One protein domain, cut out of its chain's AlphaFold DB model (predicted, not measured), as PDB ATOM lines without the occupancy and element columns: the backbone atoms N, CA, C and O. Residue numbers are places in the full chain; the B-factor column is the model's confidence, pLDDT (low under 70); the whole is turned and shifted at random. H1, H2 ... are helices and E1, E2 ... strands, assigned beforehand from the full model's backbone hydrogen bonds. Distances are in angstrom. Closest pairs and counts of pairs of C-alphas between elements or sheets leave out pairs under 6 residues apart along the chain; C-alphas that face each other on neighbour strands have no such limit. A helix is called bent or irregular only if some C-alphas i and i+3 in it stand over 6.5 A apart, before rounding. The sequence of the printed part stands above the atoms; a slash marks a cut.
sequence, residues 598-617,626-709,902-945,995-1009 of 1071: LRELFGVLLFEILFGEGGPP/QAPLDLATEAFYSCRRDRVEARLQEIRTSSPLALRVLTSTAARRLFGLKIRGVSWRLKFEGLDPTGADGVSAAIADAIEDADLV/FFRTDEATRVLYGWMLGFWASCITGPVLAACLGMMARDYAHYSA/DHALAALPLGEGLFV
ATOM      1  N   LEU A 598     132.852 122.039  99.283       94.00
ATOM      2  CA  LEU A 598     134.062 122.624  98.685       94.00
ATOM      3  C   LEU A 598     134.139 124.147  98.889       94.00
ATOM      4  O   LEU A 598     135.231 124.679  99.067       94.00
ATOM      5  N   ARG A 599     132.996 124.848  98.923       94.31
ATOM      6  CA  ARG A 599     132.926 126.294  99.223       94.31
ATOM      7  C   ARG A 599     133.246 126.604 100.692       94.31
ATOM      8  O   ARG A 599     133.938 127.580 100.972       94.31
ATOM      9  N   GLU A 600     132.816 125.740 101.607       94.06
ATOM     10  CA  GLU A 600     133.126 125.800 103.038       94.06
ATOM     11  C   GLU A 600     134.608 125.488 103.297       94.06
ATOM     12  O   GLU A 600     135.295 126.277 103.944       94.06
ATOM     13  N   LEU A 601     135.134 124.407 102.702       95.62
ATOM     14  CA  LEU A 601     136.558 124.058 102.756       95.62
ATOM     15  C   LEU A 601     137.448 125.166 102.176       95.62
ATOM     16  O   LEU A 601     138.468 125.489 102.777       95.62
ATOM     17  N   PHE A 602     137.058 125.792 101.061       97.25
ATOM     18  CA  PHE A 602     137.789 126.923 100.484       97.25
ATOM     19  C   PHE A 602     137.883 128.107 101.451       97.25
ATOM     20  O   PHE A 602     138.976 128.612 101.700       97.25
ATOM     21  N   GLY A 603     136.754 128.534 102.025       96.12
ATOM     22  CA  GLY A 603     136.729 129.680 102.936       96.12
ATOM     23  C   GLY A 603     137.481 129.449 104.251       96.12
ATOM     24  O   GLY A 603     138.040 130.397 104.797       96.12
ATOM     25  N   VAL A 604     137.534 128.204 104.740       96.31
ATOM     26  CA  VAL A 604     138.282 127.831 105.953       96.31
ATOM     27  C   VAL A 604     139.779 127.651 105.669       96.31
ATOM     28  O   VAL A 604     140.605 128.260 106.344       96.31
ATOM     29  N   LEU A 605     140.151 126.857 104.659       96.69
ATOM     30  CA  LEU A 605     141.548 126.470 104.410       96.69
ATOM     31  C   LEU A 605     142.382 127.560 103.723       96.69
ATOM     32  O   LEU A 605     143.602 127.591 103.886       96.69
ATOM     33  N   LEU A 606     141.747 128.475 102.983       96.75
ATOM     34  CA  LEU A 606     142.413 129.643 102.397       96.75
ATOM     35  C   LEU A 606     142.150 130.933 103.197       96.75
ATOM     36  O   LEU A 606     142.483 132.011 102.711       96.75
ATOM     37  N   PHE A 607     141.614 130.861 104.425       96.44
ATOM     38  CA  PHE A 607     141.293 132.042 105.243       96.44
ATOM     39  C   PHE A 607     142.460 133.042 105.350       96.44
ATOM     40  O   PHE A 607     142.299 134.224 105.050       96.44
ATOM     41  N   GLU A 608     143.662 132.557 105.672       94.50
ATOM     42  CA  GLU A 608     144.868 133.393 105.806       94.50
ATOM     43  C   GLU A 608     145.298 134.061 104.484       94.50
ATOM     44  O   GLU A 608     145.995 135.073 104.487       94.50
ATOM     45  N   ILE A 609     144.888 133.514 103.337       95.56
ATOM     46  CA  ILE A 609     145.151 134.070 101.998       95.56
ATOM     47  C   ILE A 609     144.050 135.065 101.604       95.56
ATOM     48  O   ILE A 609     144.322 136.065 100.938       95.56
ATOM     49  N   LEU A 610     142.810 134.803 102.025       95.75
ATOM     50  CA  LEU A 610     141.660 135.674 101.798       95.75
ATOM     51  C   LEU A 610     141.776 136.983 102.590       95.75
ATOM     52  O   LEU A 610     141.517 138.037 102.015       95.75
ATOM     53  N   PHE A 611     142.178 136.925 103.866       94.94
ATOM     54  CA  PHE A 611     142.139 138.072 104.792       94.94
ATOM     55  C   PHE A 611     143.506 138.521 105.330       94.94
ATOM     56  O   PHE A 611     143.637 139.668 105.750       94.94
ATOM     57  N   GLY A 612     144.525 137.656 105.298       88.94
ATOM     58  CA  GLY A 612     145.880 137.997 105.742       88.94
ATOM     59  C   GLY A 612     146.678 138.818 104.722       88.94
ATOM     60  O   GLY A 612     146.349 138.874 103.533       88.94
ATOM     61  N   GLU A 613     147.762 139.427 105.199       81.25
ATOM     62  CA  GLU A 613     148.575 140.423 104.488       81.25
ATOM     63  C   GLU A 613     149.129 139.977 103.118       81.25
ATOM     64  O   GLU A 613     149.300 138.793 102.822       81.25
ATOM     65  N   GLY A 614     149.442 140.952 102.258       76.44
ATOM     66  CA  GLY A 614     149.978 140.711 100.908       76.44
ATOM     67  C   GLY A 614     148.931 140.661  99.788       76.44
ATOM     68  O   GLY A 614     149.250 140.264  98.672       76.44
ATOM     69  N   GLY A 615     147.687 141.072 100.050       81.88
ATOM     70  CA  GLY A 615     146.798 141.543  98.981       81.88
ATOM     71  C   GLY A 615     147.228 142.928  98.459       81.88
ATOM     72  O   GLY A 615     147.921 143.655  99.180       81.88
ATOM     73  N   PRO A 616     146.825 143.323  97.235       86.44
ATOM     74  CA  PRO A 616     146.988 144.701  96.776       86.44
ATOM     75  C   PRO A 616     146.129 145.667  97.625       86.44
ATOM     76  O   PRO A 616     145.202 145.219  98.306       86.44
ATOM     77  N   PRO A 617     146.407 146.985  97.609       89.19
ATOM     78  CA  PRO A 617     145.565 147.967  98.292       89.19
ATOM     79  C   PRO A 617     144.133 147.983  97.732       89.19
ATOM     80  O   PRO A 617     143.855 147.425  96.670       89.19
ATOM     81  N   GLN A 626     133.089 140.184 103.509       91.75
ATOM     82  CA  GLN A 626     133.101 138.717 103.630       91.75
ATOM     83  C   GLN A 626     134.178 138.042 102.764       91.75
ATOM     84  O   GLN A 626     134.294 136.818 102.747       91.75
ATOM     85  N   ALA A 627     134.891 138.836 101.968       93.81
ATOM     86  CA  ALA A 627     135.972 138.464 101.064       93.81
ATOM     87  C   ALA A 627     136.671 139.750 100.588       93.81
ATOM     88  O   ALA A 627     136.024 140.809 100.576       93.81
ATOM     89  N   PRO A 628     137.932 139.677 100.137       94.31
ATOM     90  CA  PRO A 628     138.551 140.782  99.418       94.31
ATOM     91  C   PRO A 628     137.843 140.983  98.067       94.31
ATOM     92  O   PRO A 628     137.371 140.024  97.446       94.31
ATOM     93  N   LEU A 629     137.751 142.232  97.598       92.12
ATOM     94  CA  LEU A 629     137.036 142.574  96.358       92.12
ATOM     95  C   LEU A 629     137.618 141.893  95.113       92.12
ATOM     96  O   LEU A 629     136.893 141.655  94.143       92.12
ATOM     97  N   ASP A 630     138.907 141.561  95.141       92.81
ATOM     98  CA  ASP A 630     139.613 140.940  94.029       92.81
ATOM     99  C   ASP A 630     139.350 139.441  93.862       92.81
ATOM    100  O   ASP A 630     139.603 138.939  92.769       92.81
ATOM    101  N   LEU A 631     138.776 138.746  94.858       93.56
ATOM    102  CA  LEU A 631     138.516 137.294  94.823       93.56
ATOM    103  C   LEU A 631     137.812 136.836  93.535       93.56
ATOM    104  O   LEU A 631     138.121 135.784  92.987       93.56
ATOM    105  N   ALA A 632     136.871 137.637  93.032       89.31
ATOM    106  CA  ALA A 632     136.110 137.358  91.816       89.31
ATOM    107  C   ALA A 632     136.783 137.898  90.528       89.31
ATOM    108  O   ALA A 632     136.089 138.191  89.553       89.31
ATOM    109  N   THR A 633     138.107 138.080  90.527       87.31
ATOM    110  CA  THR A 633     138.882 138.670  89.423       87.31
ATOM    111  C   THR A 633     140.238 137.984  89.227       87.31
ATOM    112  O   THR A 633     140.780 137.362  90.138       87.31
ATOM    113  N   GLU A 634     140.830 138.187  88.049       79.31
ATOM    114  CA  GLU A 634     142.199 137.784  87.678       79.31
ATOM    115  C   GLU A 634     143.299 138.237  88.668       79.31
ATOM    116  O   GLU A 634     144.357 137.606  88.773       79.31
ATOM    117  N   ALA A 635     143.054 139.316  89.421       87.19
ATOM    118  CA  ALA A 635     144.023 139.904  90.342       87.19
ATOM    119  C   ALA A 635     144.268 139.049  91.602       87.19
ATOM    120  O   ALA A 635     145.390 139.032  92.106       87.19
ATOM    121  N   PHE A 636     143.266 138.303  92.092       92.94
ATOM    122  CA  PHE A 636     143.382 137.587  93.370       92.94
ATOM    123  C   PHE A 636     144.502 136.544  93.365       92.94
ATOM    124  O   PHE A 636     145.383 136.573  94.229       92.94
ATOM    125  N   TYR A 637     144.486 135.658  92.364       92.31
ATOM    126  CA  TYR A 637     145.493 134.613  92.196       92.31
ATOM    127  C   TYR A 637     146.848 135.172  91.772       92.31
ATOM    128  O   TYR A 637     147.874 134.713  92.260       92.31
ATOM    129  N   SER A 638     146.878 136.164  90.877       89.88
ATOM    130  CA  SER A 638     148.143 136.730  90.398       89.88
ATOM    131  C   SER A 638     148.910 137.458  91.505       89.88
ATOM    132  O   SER A 638     150.115 137.255  91.616       89.88
ATOM    133  N   CYS A 639     148.227 138.208  92.377       91.06
ATOM    134  CA  CYS A 639     148.864 138.921  93.490       91.06
ATOM    135  C   CYS A 639     149.227 138.021  94.684       91.06
ATOM    136  O   CYS A 639     150.064 138.404  95.493       91.06
ATOM    137  N   ARG A 640     148.614 136.834  94.822       93.88
ATOM    138  CA  ARG A 640     148.846 135.910  95.955       93.88
ATOM    139  C   ARG A 640     149.421 134.553  95.539       93.88
ATOM    140  O   ARG A 640     149.400 133.630  96.351       93.88
ATOM    141  N   ARG A 641     149.916 134.415  94.301       94.00
ATOM    142  CA  ARG A 641     150.282 133.130  93.672       94.00
ATOM    143  C   ARG A 641     151.094 132.233  94.593       94.00
ATOM    144  O   ARG A 641     150.705 131.094  94.816       94.00
ATOM    145  N   ASP A 642     152.181 132.752  95.148       95.19
ATOM    146  CA  ASP A 642     153.139 131.932  95.889       95.19
ATOM    147  C   ASP A 642     152.562 131.488  97.243       95.19
ATOM    148  O   ASP A 642     152.734 130.339  97.645       95.19
ATOM    149  N   ARG A 643     151.760 132.348  97.894       95.69
ATOM    150  CA  ARG A 643     150.989 132.002  99.107       95.69
ATOM    151  C   ARG A 643     149.916 130.947  98.809       95.69
ATOM    152  O   ARG A 643     149.713 130.041  99.615       95.69
ATOM    153  N   VAL A 644     149.247 131.050  97.655       96.62
ATOM    154  CA  VAL A 644     148.260 130.067  97.182       96.62
ATOM    155  C   VAL A 644     148.932 128.728  96.899       96.62
ATOM    156  O   VAL A 644     148.547 127.735  97.504       96.62
ATOM    157  N   GLU A 645     149.939 128.671  96.028       97.56
ATOM    158  CA  GLU A 645     150.571 127.402  95.654       97.56
ATOM    159  C   GLU A 645     151.305 126.741  96.829       97.56
ATOM    160  O   GLU A 645     151.274 125.516  96.923       97.56
ATOM    161  N   ALA A 646     151.864 127.506  97.778       97.06
ATOM    162  CA  ALA A 646     152.403 126.955  99.025       97.06
ATOM    163  C   ALA A 646     151.316 126.256  99.867       97.06
ATOM    164  O   ALA A 646     151.476 125.086 100.213       97.06
ATOM    165  N   ARG A 647     150.176 126.918 100.125       97.06
ATOM    166  CA  ARG A 647     149.041 126.324 100.864       97.06
ATOM    167  C   ARG A 647     148.415 125.145 100.111       97.06
ATOM    168  O   ARG A 647     148.018 124.159 100.723       97.06
ATOM    169  N   LEU A 648     148.336 125.209  98.780       97.88
ATOM    170  CA  LEU A 648     147.868 124.084  97.965       97.88
ATOM    171  C   LEU A 648     148.861 122.917  97.986       97.88
ATOM    172  O   LEU A 648     148.423 121.771  97.953       97.88
ATOM    173  N   GLN A 649     150.171 123.169  98.053       97.69
ATOM    174  CA  GLN A 649     151.181 122.120  98.187       97.69
ATOM    175  C   GLN A 649     151.128 121.460  99.570       97.69
ATOM    176  O   GLN A 649     151.122 120.237  99.638       97.69
ATOM    177  N   GLU A 650     151.001 122.243 100.641       95.62
ATOM    178  CA  GLU A 650     150.778 121.764 102.012       95.62
ATOM    179  C   GLU A 650     149.552 120.836 102.095       95.62
ATOM    180  O   GLU A 650     149.654 119.701 102.565       95.62
ATOM    181  N   ILE A 651     148.405 121.270 101.555       96.56
ATOM    182  CA  ILE A 651     147.181 120.453 101.479       96.56
ATOM    183  C   ILE A 651     147.410 119.202 100.615       96.56
ATOM    184  O   ILE A 651     146.952 118.123 100.981       96.56
ATOM    185  N   ARG A 652     148.145 119.312  99.499       96.25
ATOM    186  CA  ARG A 652     148.454 118.196  98.585       96.25
ATOM    187  C   ARG A 652     149.311 117.110  99.235       96.25
ATOM    188  O   ARG A 652     149.097 115.940  98.931       96.25
ATOM    189  N   THR A 653     150.265 117.481 100.091       94.00
ATOM    190  CA  THR A 653     151.154 116.543 100.802       94.00
ATOM    191  C   THR A 653     150.628 116.102 102.167       94.00
ATOM    192  O   THR A 653     151.187 115.176 102.746       94.00
ATOM    193  N   SER A 654     149.577 116.738 102.693       89.75
ATOM    194  CA  SER A 654     148.972 116.359 103.976       89.75
ATOM    195  C   SER A 654     148.380 114.949 103.917       89.75
ATOM    196  O   SER A 654     147.571 114.643 103.033       89.75
ATOM    197  N   SER A 655     148.713 114.104 104.898       88.31
ATOM    198  CA  SER A 655     148.006 112.838 105.104       88.31
ATOM    199  C   SER A 655     146.540 113.112 105.485       88.31
ATOM    200  O   SER A 655     146.226 114.187 106.012       88.31
ATOM    201  N   PRO A 656     145.598 112.177 105.233       86.88
ATOM    202  CA  PRO A 656     144.179 112.386 105.534       86.88
ATOM    203  C   PRO A 656     143.914 112.764 106.998       86.88
ATOM    204  O   PRO A 656     142.958 113.485 107.281       86.88
ATOM    205  N   LEU A 657     144.778 112.315 107.915       82.19
ATOM    206  CA  LEU A 657     144.698 112.618 109.338       82.19
ATOM    207  C   LEU A 657     145.189 114.036 109.668       82.19
ATOM    208  O   LEU A 657     144.476 114.782 110.335       82.19
ATOM    209  N   ALA A 658     146.349 114.443 109.140       84.62
ATOM    210  CA  ALA A 658     146.840 115.814 109.280       84.62
ATOM    211  C   ALA A 658     145.830 116.825 108.703       84.62
ATOM    212  O   ALA A 658     145.483 117.812 109.353       84.62
ATOM    213  N   LEU A 659     145.265 116.521 107.530       88.94
ATOM    214  CA  LEU A 659     144.236 117.335 106.885       88.94
ATOM    215  C   LEU A 659     142.937 117.416 107.710       88.94
ATOM    216  O   LEU A 659     142.305 118.475 107.749       88.94
ATOM    217  N   ARG A 660     142.550 116.333 108.403       86.94
ATOM    218  CA  ARG A 660     141.401 116.314 109.324       86.94
ATOM    219  C   ARG A 660     141.592 117.293 110.480       86.94
ATOM    220  O   ARG A 660     140.719 118.128 110.708       86.94
ATOM    221  N   VAL A 661     142.728 117.204 111.177       84.00
ATOM    222  CA  VAL A 661     143.050 118.050 112.341       84.00
ATOM    223  C   VAL A 661     143.178 119.517 111.927       84.00
ATOM    224  O   VAL A 661     142.529 120.379 112.520       84.00
ATOM    225  N   LEU A 662     143.936 119.800 110.861       88.12
ATOM    226  CA  LEU A 662     144.139 121.151 110.325       88.12
ATOM    227  C   LEU A 662     142.801 121.818 109.967       88.12
ATOM    228  O   LEU A 662     142.545 122.957 110.361       88.12
ATOM    229  N   THR A 663     141.915 121.093 109.280       92.12
ATOM    230  CA  THR A 663     140.588 121.604 108.906       92.12
ATOM    231  C   THR A 663     139.670 121.775 110.123       92.12
ATOM    232  O   THR A 663     138.985 122.794 110.205       92.12
ATOM    233  N   SER A 664     139.663 120.826 111.075       87.56
ATOM    234  CA  SER A 664     138.892 120.921 112.330       87.56
ATOM    235  C   SER A 664     139.277 122.170 113.116       87.56
ATOM    236  O   SER A 664     138.435 123.028 113.378       87.56
ATOM    237  N   THR A 665     140.566 122.310 113.424       86.81
ATOM    238  CA  THR A 665     141.110 123.409 114.230       86.81
ATOM    239  C   THR A 665     140.833 124.758 113.564       86.81
ATOM    240  O   THR A 665     140.346 125.689 114.208       86.81
ATOM    241  N   ALA A 666     141.043 124.858 112.243       91.56
ATOM    242  CA  ALA A 666     140.717 126.059 111.482       91.56
ATOM    243  C   ALA A 666     139.212 126.381 111.515       91.56
ATOM    244  O   ALA A 666     138.840 127.530 111.751       91.56
ATOM    245  N   ALA A 667     138.336 125.391 111.335       90.75
ATOM    246  CA  ALA A 667     136.887 125.583 111.365       90.75
ATOM    247  C   ALA A 667     136.365 125.975 112.760       90.75
ATOM    248  O   ALA A 667     135.571 126.911 112.855       90.75
ATOM    249  N   ARG A 668     136.844 125.330 113.837       87.62
ATOM    250  CA  ARG A 668     136.494 125.674 115.230       87.62
ATOM    251  C   ARG A 668     136.958 127.097 115.579       87.62
ATOM    252  O   ARG A 668     136.182 127.865 116.146       87.62
ATOM    253  N   ARG A 669     138.167 127.500 115.161       90.06
ATOM    254  CA  ARG A 669     138.702 128.869 115.335       90.06
ATOM    255  C   ARG A 669     137.882 129.935 114.590       90.06
ATOM    256  O   ARG A 669     137.694 131.032 115.110       90.06
ATOM    257  N   LEU A 670     137.421 129.633 113.376       92.31
ATOM    258  CA  LEU A 670     136.751 130.588 112.478       92.31
ATOM    259  C   LEU A 670     135.217 130.612 112.607       92.31
ATOM    260  O   LEU A 670     134.557 131.392 111.916       92.31
ATOM    261  N   PHE A 671     134.639 129.774 113.469       89.31
ATOM    262  CA  PHE A 671     133.194 129.588 113.576       89.31
ATOM    263  C   PHE A 671     132.429 130.896 113.854       89.31
ATOM    264  O   PHE A 671     132.840 131.748 114.646       89.31
ATOM    265  N   GLY A 672     131.296 131.066 113.167       85.69
ATOM    266  CA  GLY A 672     130.451 132.261 113.241       85.69
ATOM    267  C   GLY A 672     130.901 133.446 112.370       85.69
ATOM    268  O   GLY A 672     130.096 134.353 112.141       85.69
ATOM    269  N   LEU A 673     132.127 133.449 111.825       90.19
ATOM    270  CA  LEU A 673     132.615 134.531 110.957       90.19
ATOM    271  C   LEU A 673     131.936 134.526 109.577       90.19
ATOM    272  O   LEU A 673     131.802 133.486 108.931       90.19
ATOM    273  N   LYS A 674     131.543 135.692 109.060       89.94
ATOM    274  CA  LYS A 674     130.986 135.835 107.705       89.94
ATOM    275  C   LYS A 674     132.073 135.729 106.635       89.94
ATOM    276  O   LYS A 674     132.563 136.737 106.140       89.94
ATOM    277  N   ILE A 675     132.403 134.504 106.244       92.50
ATOM    278  CA  ILE A 675     133.336 134.205 105.151       92.50
ATOM    279  C   ILE A 675     132.541 133.814 103.897       92.50
ATOM    280  O   ILE A 675     131.612 133.006 103.952       92.50
ATOM    281  N   ARG A 676     132.903 134.376 102.739       92.19
ATOM    282  CA  ARG A 676     132.254 134.104 101.450       92.19
ATOM    283  C   ARG A 676     132.357 132.619 101.092       92.19
ATOM    284  O   ARG A 676     133.441 132.109 100.849       92.19
ATOM    285  N   GLY A 677     131.203 131.958 100.999       88.31
ATOM    286  CA  GLY A 677     131.099 130.533 100.664       88.31
ATOM    287  C   GLY A 677     130.977 129.599 101.872       88.31
ATOM    288  O   GLY A 677     130.588 128.453 101.680       88.31
ATOM    289  N   VAL A 678     131.216 130.083 103.097       90.62
ATOM    290  CA  VAL A 678     131.069 129.287 104.325       90.62
ATOM    291  C   VAL A 678     129.664 129.449 104.908       90.62
ATOM    292  O   VAL A 678     129.133 130.558 104.996       90.62
ATOM    293  N   SER A 679     129.053 128.343 105.338       85.81
ATOM    294  CA  SER A 679     127.747 128.333 106.002       85.81
ATOM    295  C   SER A 679     127.793 127.481 107.268       85.81
ATOM    296  O   SER A 679     127.589 126.273 107.212       85.81
ATOM    297  N   TRP A 680     127.940 128.127 108.427       83.12
ATOM    298  CA  TRP A 680     127.955 127.508 109.768       83.12
ATOM    299  C   TRP A 680     126.658 126.783 110.184       83.12
ATOM    300  O   TRP A 680     126.539 126.310 111.308       83.12
ATOM    301  N   ARG A 681     125.659 126.699 109.297       73.31
ATOM    302  CA  ARG A 681     124.418 125.950 109.524       73.31
ATOM    303  C   ARG A 681     124.550 124.535 108.977       73.31
ATOM    304  O   ARG A 681     124.410 124.324 107.770       73.31
ATOM    305  N   LEU A 682     124.752 123.582 109.881       63.59
ATOM    306  CA  LEU A 682     124.611 122.159 109.592       63.59
ATOM    307  C   LEU A 682     123.165 121.868 109.180       63.59
ATOM    308  O   LEU A 682     122.236 122.020 109.969       63.59
ATOM    309  N   LYS A 683     122.981 121.468 107.921       55.22
ATOM    310  CA  LYS A 683     121.726 120.918 107.408       55.22
ATOM    311  C   LYS A 683     121.956 119.458 107.051       55.22
ATOM    312  O   LYS A 683     122.510 119.167 105.992       55.22
ATOM    313  N   PHE A 684     121.531 118.570 107.939       51.19
ATOM    314  CA  PHE A 684     121.344 117.157 107.635       51.19
ATOM    315  C   PHE A 684     119.920 116.931 107.119       51.19
ATOM    316  O   PHE A 684     118.995 117.669 107.464       51.19
ATOM    317  N   GLU A 685     119.716 115.902 106.302       46.81
ATOM    318  CA  GLU A 685     118.363 115.493 105.939       46.81
ATOM    319  C   GLU A 685     117.738 114.638 107.047       46.81
ATOM    320  O   GLU A 685     118.195 113.531 107.309       46.81
ATOM    321  N   GLY A 686     116.658 115.127 107.663       41.94
ATOM    322  CA  GLY A 686     115.895 114.379 108.673       41.94
ATOM    323  C   GLY A 686     116.404 114.502 110.115       41.94
ATOM    324  O   GLY A 686     115.759 113.978 111.015       41.94
ATOM    325  N   LEU A 687     117.503 115.227 110.344       40.81
ATOM    326  CA  LEU A 687     118.047 115.531 111.668       40.81
ATOM    327  C   LEU A 687     118.137 117.048 111.854       40.81
ATOM    328  O   LEU A 687     118.885 117.721 111.144       40.81
ATOM    329  N   ASP A 688     117.376 117.574 112.814       39.88
ATOM    330  CA  ASP A 688     117.504 118.954 113.284       39.88
ATOM    331  C   ASP A 688     118.452 118.980 114.502       39.88
ATOM    332  O   ASP A 688     118.105 118.444 115.559       39.88
ATOM    333  N   PRO A 689     119.660 119.567 114.386       43.41
ATOM    334  CA  PRO A 689     120.640 119.587 115.468       43.41
ATOM    335  C   PRO A 689     120.334 120.633 116.556       43.41
ATOM    336  O   PRO A 689     121.146 120.815 117.456       43.41
ATOM    337  N   THR A 690     119.201 121.348 116.507       42.31
ATOM    338  CA  THR A 690     118.859 122.353 117.535       42.31
ATOM    339  C   THR A 690     118.412 121.756 118.877       42.31
ATOM    340  O   THR A 690     118.401 122.467 119.882       42.31
ATOM    341  N   GLY A 691     118.095 120.456 118.929       43.53
ATOM    342  CA  GLY A 691     117.891 119.705 120.174       43.53
ATOM    343  C   GLY A 691     119.175 119.024 120.668       43.53
ATOM    344  O   GLY A 691     119.958 118.522 119.864       43.53
ATOM    345  N   ALA A 692     119.373 118.937 121.989       38.50
ATOM    346  CA  ALA A 692     120.556 118.299 122.590       38.50
ATOM    347  C   ALA A 692     120.709 116.814 122.191       38.50
ATOM    348  O   ALA A 692     121.811 116.354 121.877       38.50
ATOM    349  N   ASP A 693     119.592 116.087 122.119       41.75
ATOM    350  CA  ASP A 693     119.555 114.712 121.608       41.75
ATOM    351  C   ASP A 693     119.820 114.661 120.093       41.75
ATOM    352  O   ASP A 693     120.444 113.723 119.601       41.75
ATOM    353  N   GLY A 694     119.410 115.701 119.357       47.03
ATOM    354  CA  GLY A 694     119.608 115.847 117.912       47.03
ATOM    355  C   GLY A 694     121.075 116.007 117.514       47.03
ATOM    356  O   GLY A 694     121.497 115.405 116.531       47.03
ATOM    357  N   VAL A 695     121.880 116.732 118.302       47.28
ATOM    358  CA  VAL A 695     123.347 116.794 118.123       47.28
ATOM    359  C   VAL A 695     123.962 115.401 118.282       47.28
ATOM    360  O   VAL A 695     124.713 114.953 117.420       47.28
ATOM    361  N   SER A 696     123.597 114.684 119.348       46.16
ATOM    362  CA  SER A 696     124.140 113.350 119.648       46.16
ATOM    363  C   SER A 696     123.724 112.305 118.603       46.16
ATOM    364  O   SER A 696     124.547 111.504 118.158       46.16
ATOM    365  N   ALA A 697     122.467 112.351 118.149       48.78
ATOM    366  CA  ALA A 697     121.955 111.506 117.073       48.78
ATOM    367  C   ALA A 697     122.592 111.840 115.712       48.78
ATOM    368  O   ALA A 697     122.889 110.928 114.943       48.78
ATOM    369  N   ALA A 698     122.857 113.118 115.426       49.56
ATOM    370  CA  ALA A 698     123.554 113.534 114.211       49.56
ATOM    371  C   ALA A 698     125.035 113.134 114.210       49.56
ATOM    372  O   ALA A 698     125.559 112.802 113.152       49.56
ATOM    373  N   ILE A 699     125.700 113.097 115.369       50.31
ATOM    374  CA  ILE A 699     127.055 112.538 115.503       50.31
ATOM    375  C   ILE A 699     127.030 111.028 115.230       50.31
ATOM    376  O   ILE A 699     127.792 110.550 114.389       50.31
ATOM    377  N   ALA A 700     126.118 110.285 115.867       52.22
ATOM    378  CA  ALA A 700     125.997 108.839 115.674       52.22
ATOM    379  C   ALA A 700     125.641 108.454 114.218       52.22
ATOM    380  O   ALA A 700     126.269 107.559 113.653       52.22
ATOM    381  N   ASP A 701     124.702 109.158 113.564       52.72
ATOM    382  CA  ASP A 701     124.378 108.940 112.139       52.72
ATOM    383  C   ASP A 701     125.456 109.510 111.188       52.72
ATOM    384  O   ASP A 701     125.544 109.077 110.043       52.72
ATOM    385  N   ALA A 702     126.324 110.436 111.610       51.22
ATOM    386  CA  ALA A 702     127.443 110.893 110.778       51.22
ATOM    387  C   ALA A 702     128.648 109.931 110.789       51.22
ATOM    388  O   ALA A 702     129.331 109.828 109.766       51.22
ATOM    389  N   ILE A 703     128.903 109.264 111.923       52.91
ATOM    390  CA  ILE A 703     130.132 108.494 112.207       52.91
ATOM    391  C   ILE A 703     129.930 106.967 112.119       52.91
ATOM    392  O   ILE A 703     130.895 106.244 111.893       52.91
ATOM    393  N   GLU A 704     128.687 106.483 112.223       53.34
ATOM    394  CA  GLU A 704     128.314 105.053 112.293       53.34
ATOM    395  C   GLU A 704     128.701 104.328 113.590       53.34
ATOM    396  O   GLU A 704     128.668 103.101 113.638       53.34
ATOM    397  N   ASP A 705     128.989 105.067 114.663       48.12
ATOM    398  CA  ASP A 705     129.248 104.488 115.980       48.12
ATOM    399  C   ASP A 705     128.489 105.251 117.080       48.12
ATOM    400  O   ASP A 705     128.725 106.434 117.339       48.12
ATOM    401  N   ALA A 706     127.537 104.563 117.714       38.28
ATOM    402  CA  ALA A 706     126.745 105.088 118.821       38.28
ATOM    403  C   ALA A 706     127.377 104.807 120.197       38.28
ATOM    404  O   ALA A 706     126.958 105.409 121.185       38.28
ATOM    405  N   ASP A 707     128.355 103.907 120.289       36.50
ATOM    406  CA  ASP A 707     129.056 103.544 121.522       36.50
ATOM    407  C   ASP A 707     130.264 104.458 121.768       36.50
ATOM    408  O   ASP A 707     130.452 104.920 122.897       36.50
ATOM    409  N   LEU A 708     130.962 104.875 120.705       41.22
ATOM    410  CA  LEU A 708     131.936 105.974 120.744       41.22
ATOM    411  C   LEU A 708     131.314 107.247 121.346       41.22
ATOM    412  O   LEU A 708     131.924 107.887 122.198       41.22
ATOM    413  N   VAL A 709     130.059 107.571 121.003       39.41
ATOM    414  CA  VAL A 709     129.330 108.728 121.567       39.41
ATOM    415  C   VAL A 709     128.979 108.537 123.051       39.41
ATOM    416  O   VAL A 709     129.033 109.500 123.818       39.41
ATOM    417  N   PHE A 902     119.705 129.316 124.106       30.69
ATOM    418  CA  PHE A 902     120.557 129.524 122.930       30.69
ATOM    419  C   PHE A 902     122.070 129.628 123.198       30.69
ATOM    420  O   PHE A 902     122.851 129.580 122.254       30.69
ATOM    421  N   PHE A 903     122.503 129.782 124.453       28.81
ATOM    422  CA  PHE A 903     123.924 129.937 124.796       28.81
ATOM    423  C   PHE A 903     124.652 128.626 125.130       28.81
ATOM    424  O   PHE A 903     125.876 128.627 125.217       28.81
ATOM    425  N   ARG A 904     123.943 127.496 125.286       31.88
ATOM    426  CA  ARG A 904     124.582 126.168 125.437       31.88
ATOM    427  C   ARG A 904     124.756 125.418 124.112       31.88
ATOM    428  O   ARG A 904     125.456 124.412 124.078       31.88
ATOM    429  N   THR A 905     124.129 125.886 123.034       48.06
ATOM    430  CA  THR A 905     124.125 125.214 121.725       48.06
ATOM    431  C   THR A 905     125.269 125.641 120.803       48.06
ATOM    432  O   THR A 905     125.653 124.855 119.937       48.06
ATOM    433  N   ASP A 906     125.838 126.838 120.979       61.69
ATOM    434  CA  ASP A 906     126.855 127.384 120.064       61.69
ATOM    435  C   ASP A 906     128.161 126.570 120.088       61.69
ATOM    436  O   ASP A 906     128.651 126.160 119.040       61.69
ATOM    437  N   GLU A 907     128.667 126.224 121.278       67.62
ATOM    438  CA  GLU A 907     129.917 125.463 121.435       67.62
ATOM    439  C   GLU A 907     129.814 124.037 120.868       67.62
ATOM    440  O   GLU A 907     130.632 123.629 120.049       67.62
ATOM    441  N   ALA A 908     128.757 123.293 121.215       65.06
ATOM    442  CA  ALA A 908     128.544 121.950 120.670       65.06
ATOM    443  C   ALA A 908     128.370 121.968 119.137       65.06
ATOM    444  O   ALA A 908     128.853 121.071 118.445       65.06
ATOM    445  N   THR A 909     127.736 123.014 118.591       71.75
ATOM    446  CA  THR A 909     127.614 123.205 117.136       71.75
ATOM    447  C   THR A 909     128.962 123.557 116.501       71.75
ATOM    448  O   THR A 909     129.274 123.039 115.430       71.75
ATOM    449  N   ARG A 910     129.783 124.388 117.156       80.12
ATOM    450  CA  ARG A 910     131.140 124.758 116.724       80.12
ATOM    451  C   ARG A 910     132.052 123.542 116.618       80.12
ATOM    452  O   ARG A 910     132.678 123.342 115.574       80.12
ATOM    453  N   VAL A 911     132.094 122.729 117.673       74.25
ATOM    454  CA  VAL A 911     132.877 121.488 117.731       74.25
ATOM    455  C   VAL A 911     132.411 120.523 116.639       74.25
ATOM    456  O   VAL A 911     133.217 120.137 115.791       74.25
ATOM    457  N   LEU A 912     131.103 120.236 116.558       73.94
ATOM    458  CA  LEU A 912     130.539 119.351 115.532       73.94
ATOM    459  C   LEU A 912     130.826 119.836 114.101       73.94
ATOM    460  O   LEU A 912     131.193 119.035 113.240       73.94
ATOM    461  N   TYR A 913     130.699 121.138 113.832       82.81
ATOM    462  CA  TYR A 913     130.980 121.699 112.509       82.81
ATOM    463  C   TYR A 913     132.441 121.478 112.101       82.81
ATOM    464  O   TYR A 913     132.710 121.061 110.972       82.81
ATOM    465  N   GLY A 914     133.384 121.718 113.020       84.06
ATOM    466  CA  GLY A 914     134.802 121.465 112.773       84.06
ATOM    467  C   GLY A 914     135.108 119.987 112.551       84.06
ATOM    468  O   GLY A 914     135.788 119.642 111.582       84.06
ATOM    469  N   TRP A 915     134.532 119.111 113.377       82.00
ATOM    470  CA  TRP A 915     134.671 117.659 113.244       82.00
ATOM    471  C   TRP A 915     134.181 117.160 111.881       82.00
ATOM    472  O   TRP A 915     134.900 116.435 111.195       82.00
ATOM    473  N   MET A 916     132.996 117.596 111.446       82.94
ATOM    474  CA  MET A 916     132.437 117.227 110.144       82.94
ATOM    475  C   MET A 916     133.267 117.750 108.974       82.94
ATOM    476  O   MET A 916     133.541 116.996 108.041       82.94
ATOM    477  N   LEU A 917     133.677 119.023 109.007       88.19
ATOM    478  CA  LEU A 917     134.437 119.616 107.907       88.19
ATOM    479  C   LEU A 917     135.818 118.954 107.773       88.19
ATOM    480  O   LEU A 917     136.244 118.655 106.657       88.19
ATOM    481  N   GLY A 918     136.475 118.640 108.896       88.25
ATOM    482  CA  GLY A 918     137.719 117.870 108.907       88.25
ATOM    483  C   GLY A 918     137.548 116.419 108.467       88.25
ATOM    484  O   GLY A 918     138.367 115.913 107.697       88.25
ATOM    485  N   PHE A 919     136.467 115.752 108.873       85.62
ATOM    486  CA  PHE A 919     136.158 114.412 108.384       85.62
ATOM    487  C   PHE A 919     135.955 114.415 106.860       85.62
ATOM    488  O   PHE A 919     136.626 113.657 106.157       85.62
ATOM    489  N   TRP A 920     135.137 115.326 106.322       89.81
ATOM    490  CA  TRP A 920     134.941 115.478 104.876       89.81
ATOM    491  C   TRP A 920     136.242 115.804 104.129       89.81
ATOM    492  O   TRP A 920     136.482 115.218 103.075       89.81
ATOM    493  N   ALA A 921     137.114 116.659 104.675       92.06
ATOM    494  CA  ALA A 921     138.434 116.915 104.095       92.06
ATOM    495  C   ALA A 921     139.279 115.629 104.009       92.06
ATOM    496  O   ALA A 921     139.855 115.341 102.957       92.06
ATOM    497  N   SER A 922     139.277 114.803 105.066       88.69
ATOM    498  CA  SER A 922     139.964 113.501 105.063       88.69
ATOM    499  C   SER A 922     139.404 112.531 104.012       88.69
ATOM    500  O   SER A 922     140.181 111.860 103.337       88.69
ATOM    501  N   CYS A 923     138.084 112.533 103.788       90.06
ATOM    502  CA  CYS A 923     137.416 111.717 102.765       90.06
ATOM    503  C   CYS A 923     137.726 112.150 101.322       90.06
ATOM    504  O   CYS A 923     137.665 111.321 100.413       90.06
ATOM    505  N   ILE A 924     138.014 113.436 101.091       91.88
ATOM    506  CA  ILE A 924     138.365 113.975  99.764       91.88
ATOM    507  C   ILE A 924     139.825 113.651  99.408       91.88
ATOM    508  O   ILE A 924     140.116 113.407  98.239       91.88
ATOM    509  N   THR A 925     140.709 113.568 100.409       86.62
ATOM    510  CA  THR A 925     142.181 113.468 100.308       86.62
ATOM    511  C   THR A 925     142.879 114.747  99.831       86.62
ATOM    512  O   THR A 925     142.329 115.550  99.072       86.62
ATOM    513  N   GLY A 926     144.128 114.925 100.276       93.50
ATOM    514  CA  GLY A 926     144.954 116.106 100.010       93.50
ATOM    515  C   GLY A 926     145.106 116.475  98.528       93.50
ATOM    516  O   GLY A 926     144.801 117.615  98.170       93.50
ATOM    517  N   PRO A 927     145.519 115.554  97.632       95.62
ATOM    518  CA  PRO A 927     145.718 115.864  96.215       95.62
ATOM    519  C   PRO A 927     144.455 116.356  95.500       95.62
ATOM    520  O   PRO A 927     144.510 117.350  94.774       95.62
ATOM    521  N   VAL A 928     143.311 115.706  95.748       95.44
ATOM    522  CA  VAL A 928     142.011 116.086  95.170       95.44
ATOM    523  C   VAL A 928     141.559 117.431  95.718       95.44
ATOM    524  O   VAL A 928     141.160 118.304  94.950       95.44
ATOM    525  N   LEU A 929     141.669 117.639  97.032       96.62
ATOM    526  CA  LEU A 929     141.276 118.901  97.644       96.62
ATOM    527  C   LEU A 929     142.149 120.058  97.137       96.62
ATOM    528  O   LEU A 929     141.617 121.092  96.744       96.62
ATOM    529  N   ALA A 930     143.466 119.871  97.038       97.75
ATOM    530  CA  ALA A 930     144.381 120.862  96.476       97.75
ATOM    531  C   ALA A 930     144.102 121.173  94.991       97.75
ATOM    532  O   ALA A 930     144.264 122.318  94.568       97.75
ATOM    533  N   ALA A 931     143.664 120.194  94.192       95.88
ATOM    534  CA  ALA A 931     143.228 120.441  92.817       95.88
ATOM    535  C   ALA A 931     141.946 121.295  92.785       95.88
ATOM    536  O   ALA A 931     141.925 122.359  92.162       95.88
ATOM    537  N   CYS A 932     140.916 120.891  93.536       95.88
ATOM    538  CA  CYS A 932     139.632 121.590  93.619       95.88
ATOM    539  C   CYS A 932     139.766 123.035  94.127       95.88
ATOM    540  O   CYS A 932     139.244 123.974  93.522       95.88
ATOM    541  N   LEU A 933     140.506 123.233  95.221       97.06
ATOM    542  CA  LEU A 933     140.760 124.559  95.786       97.06
ATOM    543  C   LEU A 933     141.645 125.406  94.858       97.06
ATOM    544  O   LEU A 933     141.440 126.614  94.765       97.06
ATOM    545  N   GLY A 934     142.562 124.785  94.107       96.00
ATOM    546  CA  GLY A 934     143.362 125.452  93.080       96.00
ATOM    547  C   GLY A 934     142.545 125.971  91.895       96.00
ATOM    548  O   GLY A 934     142.811 127.072  91.416       96.00
ATOM    549  N   MET A 935     141.511 125.245  91.451       92.88
ATOM    550  CA  MET A 935     140.558 125.753  90.450       92.88
ATOM    551  C   MET A 935     139.827 126.998  90.973       92.88
ATOM    552  O   MET A 935     139.805 128.037  90.310       92.88
ATOM    553  N   MET A 936     139.285 126.918  92.194       94.44
ATOM    554  CA  MET A 936     138.557 128.025  92.826       94.44
ATOM    555  C   MET A 936     139.438 129.238  93.133       94.44
ATOM    556  O   MET A 936     138.956 130.363  93.045       94.44
ATOM    557  N   ALA A 937     140.715 129.040  93.465       94.81
ATOM    558  CA  ALA A 937     141.641 130.141  93.707       94.81
ATOM    559  C   ALA A 937     141.997 130.890  92.413       94.81
ATOM    560  O   ALA A 937     142.161 132.104  92.452       94.81
ATOM    561  N   ARG A 938     142.102 130.185  91.275       91.19
ATOM    562  CA  ARG A 938     142.550 130.746  89.985       91.19
ATOM    563  C   ARG A 938     141.468 131.541  89.246       91.19
ATOM    564  O   ARG A 938     141.786 132.572  88.663       91.19
ATOM    565  N   ASP A 939     140.208 131.103  89.290       88.56
ATOM    566  CA  ASP A 939     139.050 131.896  88.841       88.56
ATOM    567  C   ASP A 939     137.818 131.545  89.688       88.56
ATOM    568  O   ASP A 939     136.993 130.710  89.306       88.56
ATOM    569  N   TYR A 940     137.682 132.191  90.851       91.38
ATOM    570  CA  TYR A 940     136.528 131.996  91.736       91.38
ATOM    571  C   TYR A 940     135.218 132.379  91.035       91.38
ATOM    572  O   TYR A 940     134.214 131.688  91.184       91.38
ATOM    573  N   ALA A 941     135.225 133.439  90.217       86.19
ATOM    574  CA  ALA A 941     134.048 133.904  89.481       86.19
ATOM    575  C   ALA A 941     133.551 132.893  88.431       86.19
ATOM    576  O   ALA A 941     132.381 132.927  88.047       86.19
ATOM    577  N   HIS A 942     134.415 131.985  87.970       84.75
ATOM    578  CA  HIS A 942     133.998 130.788  87.258       84.75
ATOM    579  C   HIS A 942     133.667 129.681  88.253       84.75
ATOM    580  O   HIS A 942     132.508 129.292  88.362       84.75
ATOM    581  N   TYR A 943     134.652 129.152  88.971       88.88
ATOM    582  CA  TYR A 943     134.547 127.834  89.589       88.88
ATOM    583  C   TYR A 943     133.671 127.775  90.859       88.88
ATOM    584  O   TYR A 943     133.289 126.681  91.258       88.88
ATOM    585  N   SER A 944     133.204 128.899  91.421       87.12
ATOM    586  CA  SER A 944     132.285 128.919  92.580       87.12
ATOM    587  C   SER A 944     130.849 128.409  92.323       87.12
ATOM    588  O   SER A 944     130.000 128.525  93.208       87.12
ATOM    589  N   ALA A 945     130.542 127.903  91.125       86.31
ATOM    590  CA  ALA A 945     129.233 127.363  90.738       86.31
ATOM    591  C   ALA A 945     129.385 126.236  89.703       86.31
ATOM    592  O   ALA A 945     130.384 126.202  88.983       86.31
ATOM    593  N   ASP A 995     140.411 117.007 119.615       52.59
ATOM    594  CA  ASP A 995     141.020 116.617 118.335       52.59
ATOM    595  C   ASP A 995     141.689 115.233 118.419       52.59
ATOM    596  O   ASP A 995     141.757 114.515 117.421       52.59
ATOM    597  N   HIS A 996     142.111 114.811 119.618       56.12
ATOM    598  CA  HIS A 996     142.624 113.460 119.869       56.12
ATOM    599  C   HIS A 996     141.567 112.381 119.574       56.12
ATOM    600  O   HIS A 996     141.873 111.373 118.940       56.12
ATOM    601  N   ALA A 997     140.309 112.606 119.974       55.25
ATOM    602  CA  ALA A 997     139.198 111.705 119.663       55.25
ATOM    603  C   ALA A 997     138.868 111.719 118.161       55.25
ATOM    604  O   ALA A 997     138.695 110.676 117.534       55.25
ATOM    605  N   LEU A 998     138.863 112.914 117.571       59.22
ATOM    606  CA  LEU A 998     138.643 113.176 116.147       59.22
ATOM    607  C   LEU A 998     139.645 112.432 115.243       59.22
ATOM    608  O   LEU A 998     139.300 111.948 114.159       59.22
ATOM    609  N   ALA A 999     140.896 112.341 115.690       58.34
ATOM    610  CA  ALA A 999     141.968 111.635 115.004       58.34
ATOM    611  C   ALA A 999     141.960 110.110 115.262       58.34
ATOM    612  O   ALA A 999     142.510 109.366 114.456       58.34
ATOM    613  N   ALA A1000     141.296 109.631 116.321       55.84
ATOM    614  CA  ALA A1000     141.066 108.203 116.560       55.84
ATOM    615  C   ALA A1000     139.892 107.631 115.734       55.84
ATOM    616  O   ALA A1000     139.776 106.417 115.588       55.84
ATOM    617  N   LEU A1001     139.027 108.484 115.167       60.81
ATOM    618  CA  LEU A1001     137.965 108.037 114.260       60.81
ATOM    619  C   LEU A1001     138.555 107.392 112.988       60.81
ATOM    620  O   LEU A1001     139.510 107.935 112.420       60.81
ATOM    621  N   PRO A1002     137.951 106.319 112.450       62.84
ATOM    622  CA  PRO A1002     138.419 105.679 111.222       62.84
ATOM    623  C   PRO A1002     138.444 106.645 110.026       62.84
ATOM    624  O   PRO A1002     137.753 107.673 109.984       62.84
ATOM    625  N   LEU A1003     139.267 106.337 109.022       74.88
ATOM    626  CA  LEU A1003     139.282 107.106 107.778       74.88
ATOM    627  C   LEU A1003     138.002 106.834 106.979       74.88
ATOM    628  O   LEU A1003     137.537 105.702 106.873       74.88
ATOM    629  N   GLY A1004     137.421 107.891 106.418       79.62
ATOM    630  CA  GLY A1004     136.307 107.781 105.484       79.62
ATOM    631  C   GLY A1004     136.781 107.869 104.038       79.62
ATOM    632  O   GLY A1004     137.917 108.251 103.755       79.62
ATOM    633  N   GLU A1005     135.892 107.541 103.108       87.38
ATOM    634  CA  GLU A1005     136.139 107.674 101.678       87.38
ATOM    635  C   GLU A1005     135.055 108.515 100.988       87.38
ATOM    636  O   GLU A1005     133.867 108.361 101.264       87.38
ATOM    637  N   GLY A1006     135.461 109.432 100.103       91.38
ATOM    638  CA  GLY A1006     134.570 110.384  99.431       91.38
ATOM    639  C   GLY A1006     134.165 109.987  98.006       91.38
ATOM    640  O   GLY A1006     134.871 109.241  97.315       91.38
ATOM    641  N   LEU A1007     133.030 110.517  97.553       92.62
ATOM    642  CA  LEU A1007     132.518 110.400  96.186       92.62
ATOM    643  C   LEU A1007     131.726 111.670  95.830       92.62
ATOM    644  O   LEU A1007     130.792 112.044  96.537       92.62
ATOM    645  N   PHE A1008     132.086 112.332  94.732       94.44
ATOM    646  CA  PHE A1008     131.329 113.460  94.187       94.44
ATOM    647  C   PHE A1008     130.339 112.955  93.137       94.44
ATOM    648  O   PHE A1008     130.747 112.239  92.220       94.44
ATOM    649  N   VAL A1009     129.064 113.341  93.252       94.38
ATOM    650  CA  VAL A1009     128.019 112.938  92.298       94.38
ATOM    651  C   VAL A1009     127.298 114.158  91.738       94.38
ATOM    652  O   VAL A1009     126.783 114.999  92.473       94.38
TER     653      VAL A1009
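Overview. This is residues 598 to 617, 626 to 709, 902 to 945 and 995 to 1009 of the 1071 residues of a protein of Chromera velia CCMP2878 (UniProt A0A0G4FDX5). Two antiparallel helix pairs, H4 with H9 and H5 with H8, make a V, and the short helix H1 sits between its arms, crossing H5, H8 and H9. H6 packs on the first part of H8, with H7 beyond it, at one end of the longest axis; H2, H3 and H10 lie towards the other end. The printed part has 163 residues with eleven named helices, H1 to H11, followed by one strand, E1; it is mostly helix. It is compact, with a radius of gyration of the C-alphas of 16.4 A and spans of 49 by 34 by 30 A.

Arrangement. H1, residues 598 to 605, touches H5, residues 656 to 670, about perpendicular at 78 degrees; the closest C-alphas, Val 604 and Ala 667, are 6.0 A apart. H1 also touches residues 932 to 936 of H9, residues 926 to 938, about perpendicular at 86 degrees, closest at the C-alphas of Phe 602 and Leu 933, 6.0 A. H1 only just touches H8, residues 905 to 924, with 3 pairs of C-alphas within 8 A, closest at Leu 601 and Leu 917, 7.1 A. H2, residues 607 to 611, only just touches H4, residues 634 to 653, with 3 such pairs, closest at Ile 609 and Arg 643, 6.8 A. H3, residues 629 to 632, touches H10, residues 940 to 943, with the C-alphas of Ala 632 and Ala 941 closest, 4.7 A. H4 and H9 touch at a shallow tilt of 3 degrees, opposite ways, closest at the C-alphas of Arg 652 and Pro 927, 4.3 A. H5 and H8 touch at a shallow tilt of 31 degrees, opposite ways, closest at the C-alphas of Arg 660 and Gly 918, 4.0 A. H6, residues 692 to 703, touches residues 905 to 912 of H8 at a shallow tilt of 8 degrees, the same way, closest at the C-alphas of Ile 699 and Leu 912, 7.7 A. H7, residues 706 to 709, touches H6, and H11, residues 995 to 1000, touches H5, closest at the C-alphas of Leu 657 and Ala 999, 6.4 A. E1, residues 1004 to 1009, pairs with no named strand; its C-alpha of Glu 1005 is 4.4 A from that of Cys 923 in H8. Every O i to N i+4 pair is within hydrogen-bond range in H1, H2, H5, H8, H9 and H11, against 13 of 16 in H4 and 7 of 8 in H6; H3, H7 and H10 are too short for such a pair.

Along the chain. H1 begins at C-alpha 598 (134.062, 122.624, 98.685). H4 spans 26.5 A and has a kink of 77 degrees near residue 642; it is irregular, with C-alphas 639 and 642 8.5 A apart, and H3 is only just irregular, with C-alphas 629 and 632 7.0 A apart. H5 spans 20.8 A, H8 28.5 A, H9 17.9 A and H6 17.2 A. E1 ends at C-alpha 1009 (128.019, 112.938, 92.298).

Size, cuts and confidence. The C-alphas farthest apart, Pro 617 and Asp 707, are 52.8 A apart. Residues 618 to 625, 710 to 901 and 946 to 994 are not printed, with C-alpha gaps of 16.4 A, 22.6 A and 31.9 A across these cuts. The link from H5 to H6, residues 671 to 691, is long. Mean pLDDT of the printed part is 79.2, and residues 682 to 709, 902 to 908 and 995 to 1002 are under 70.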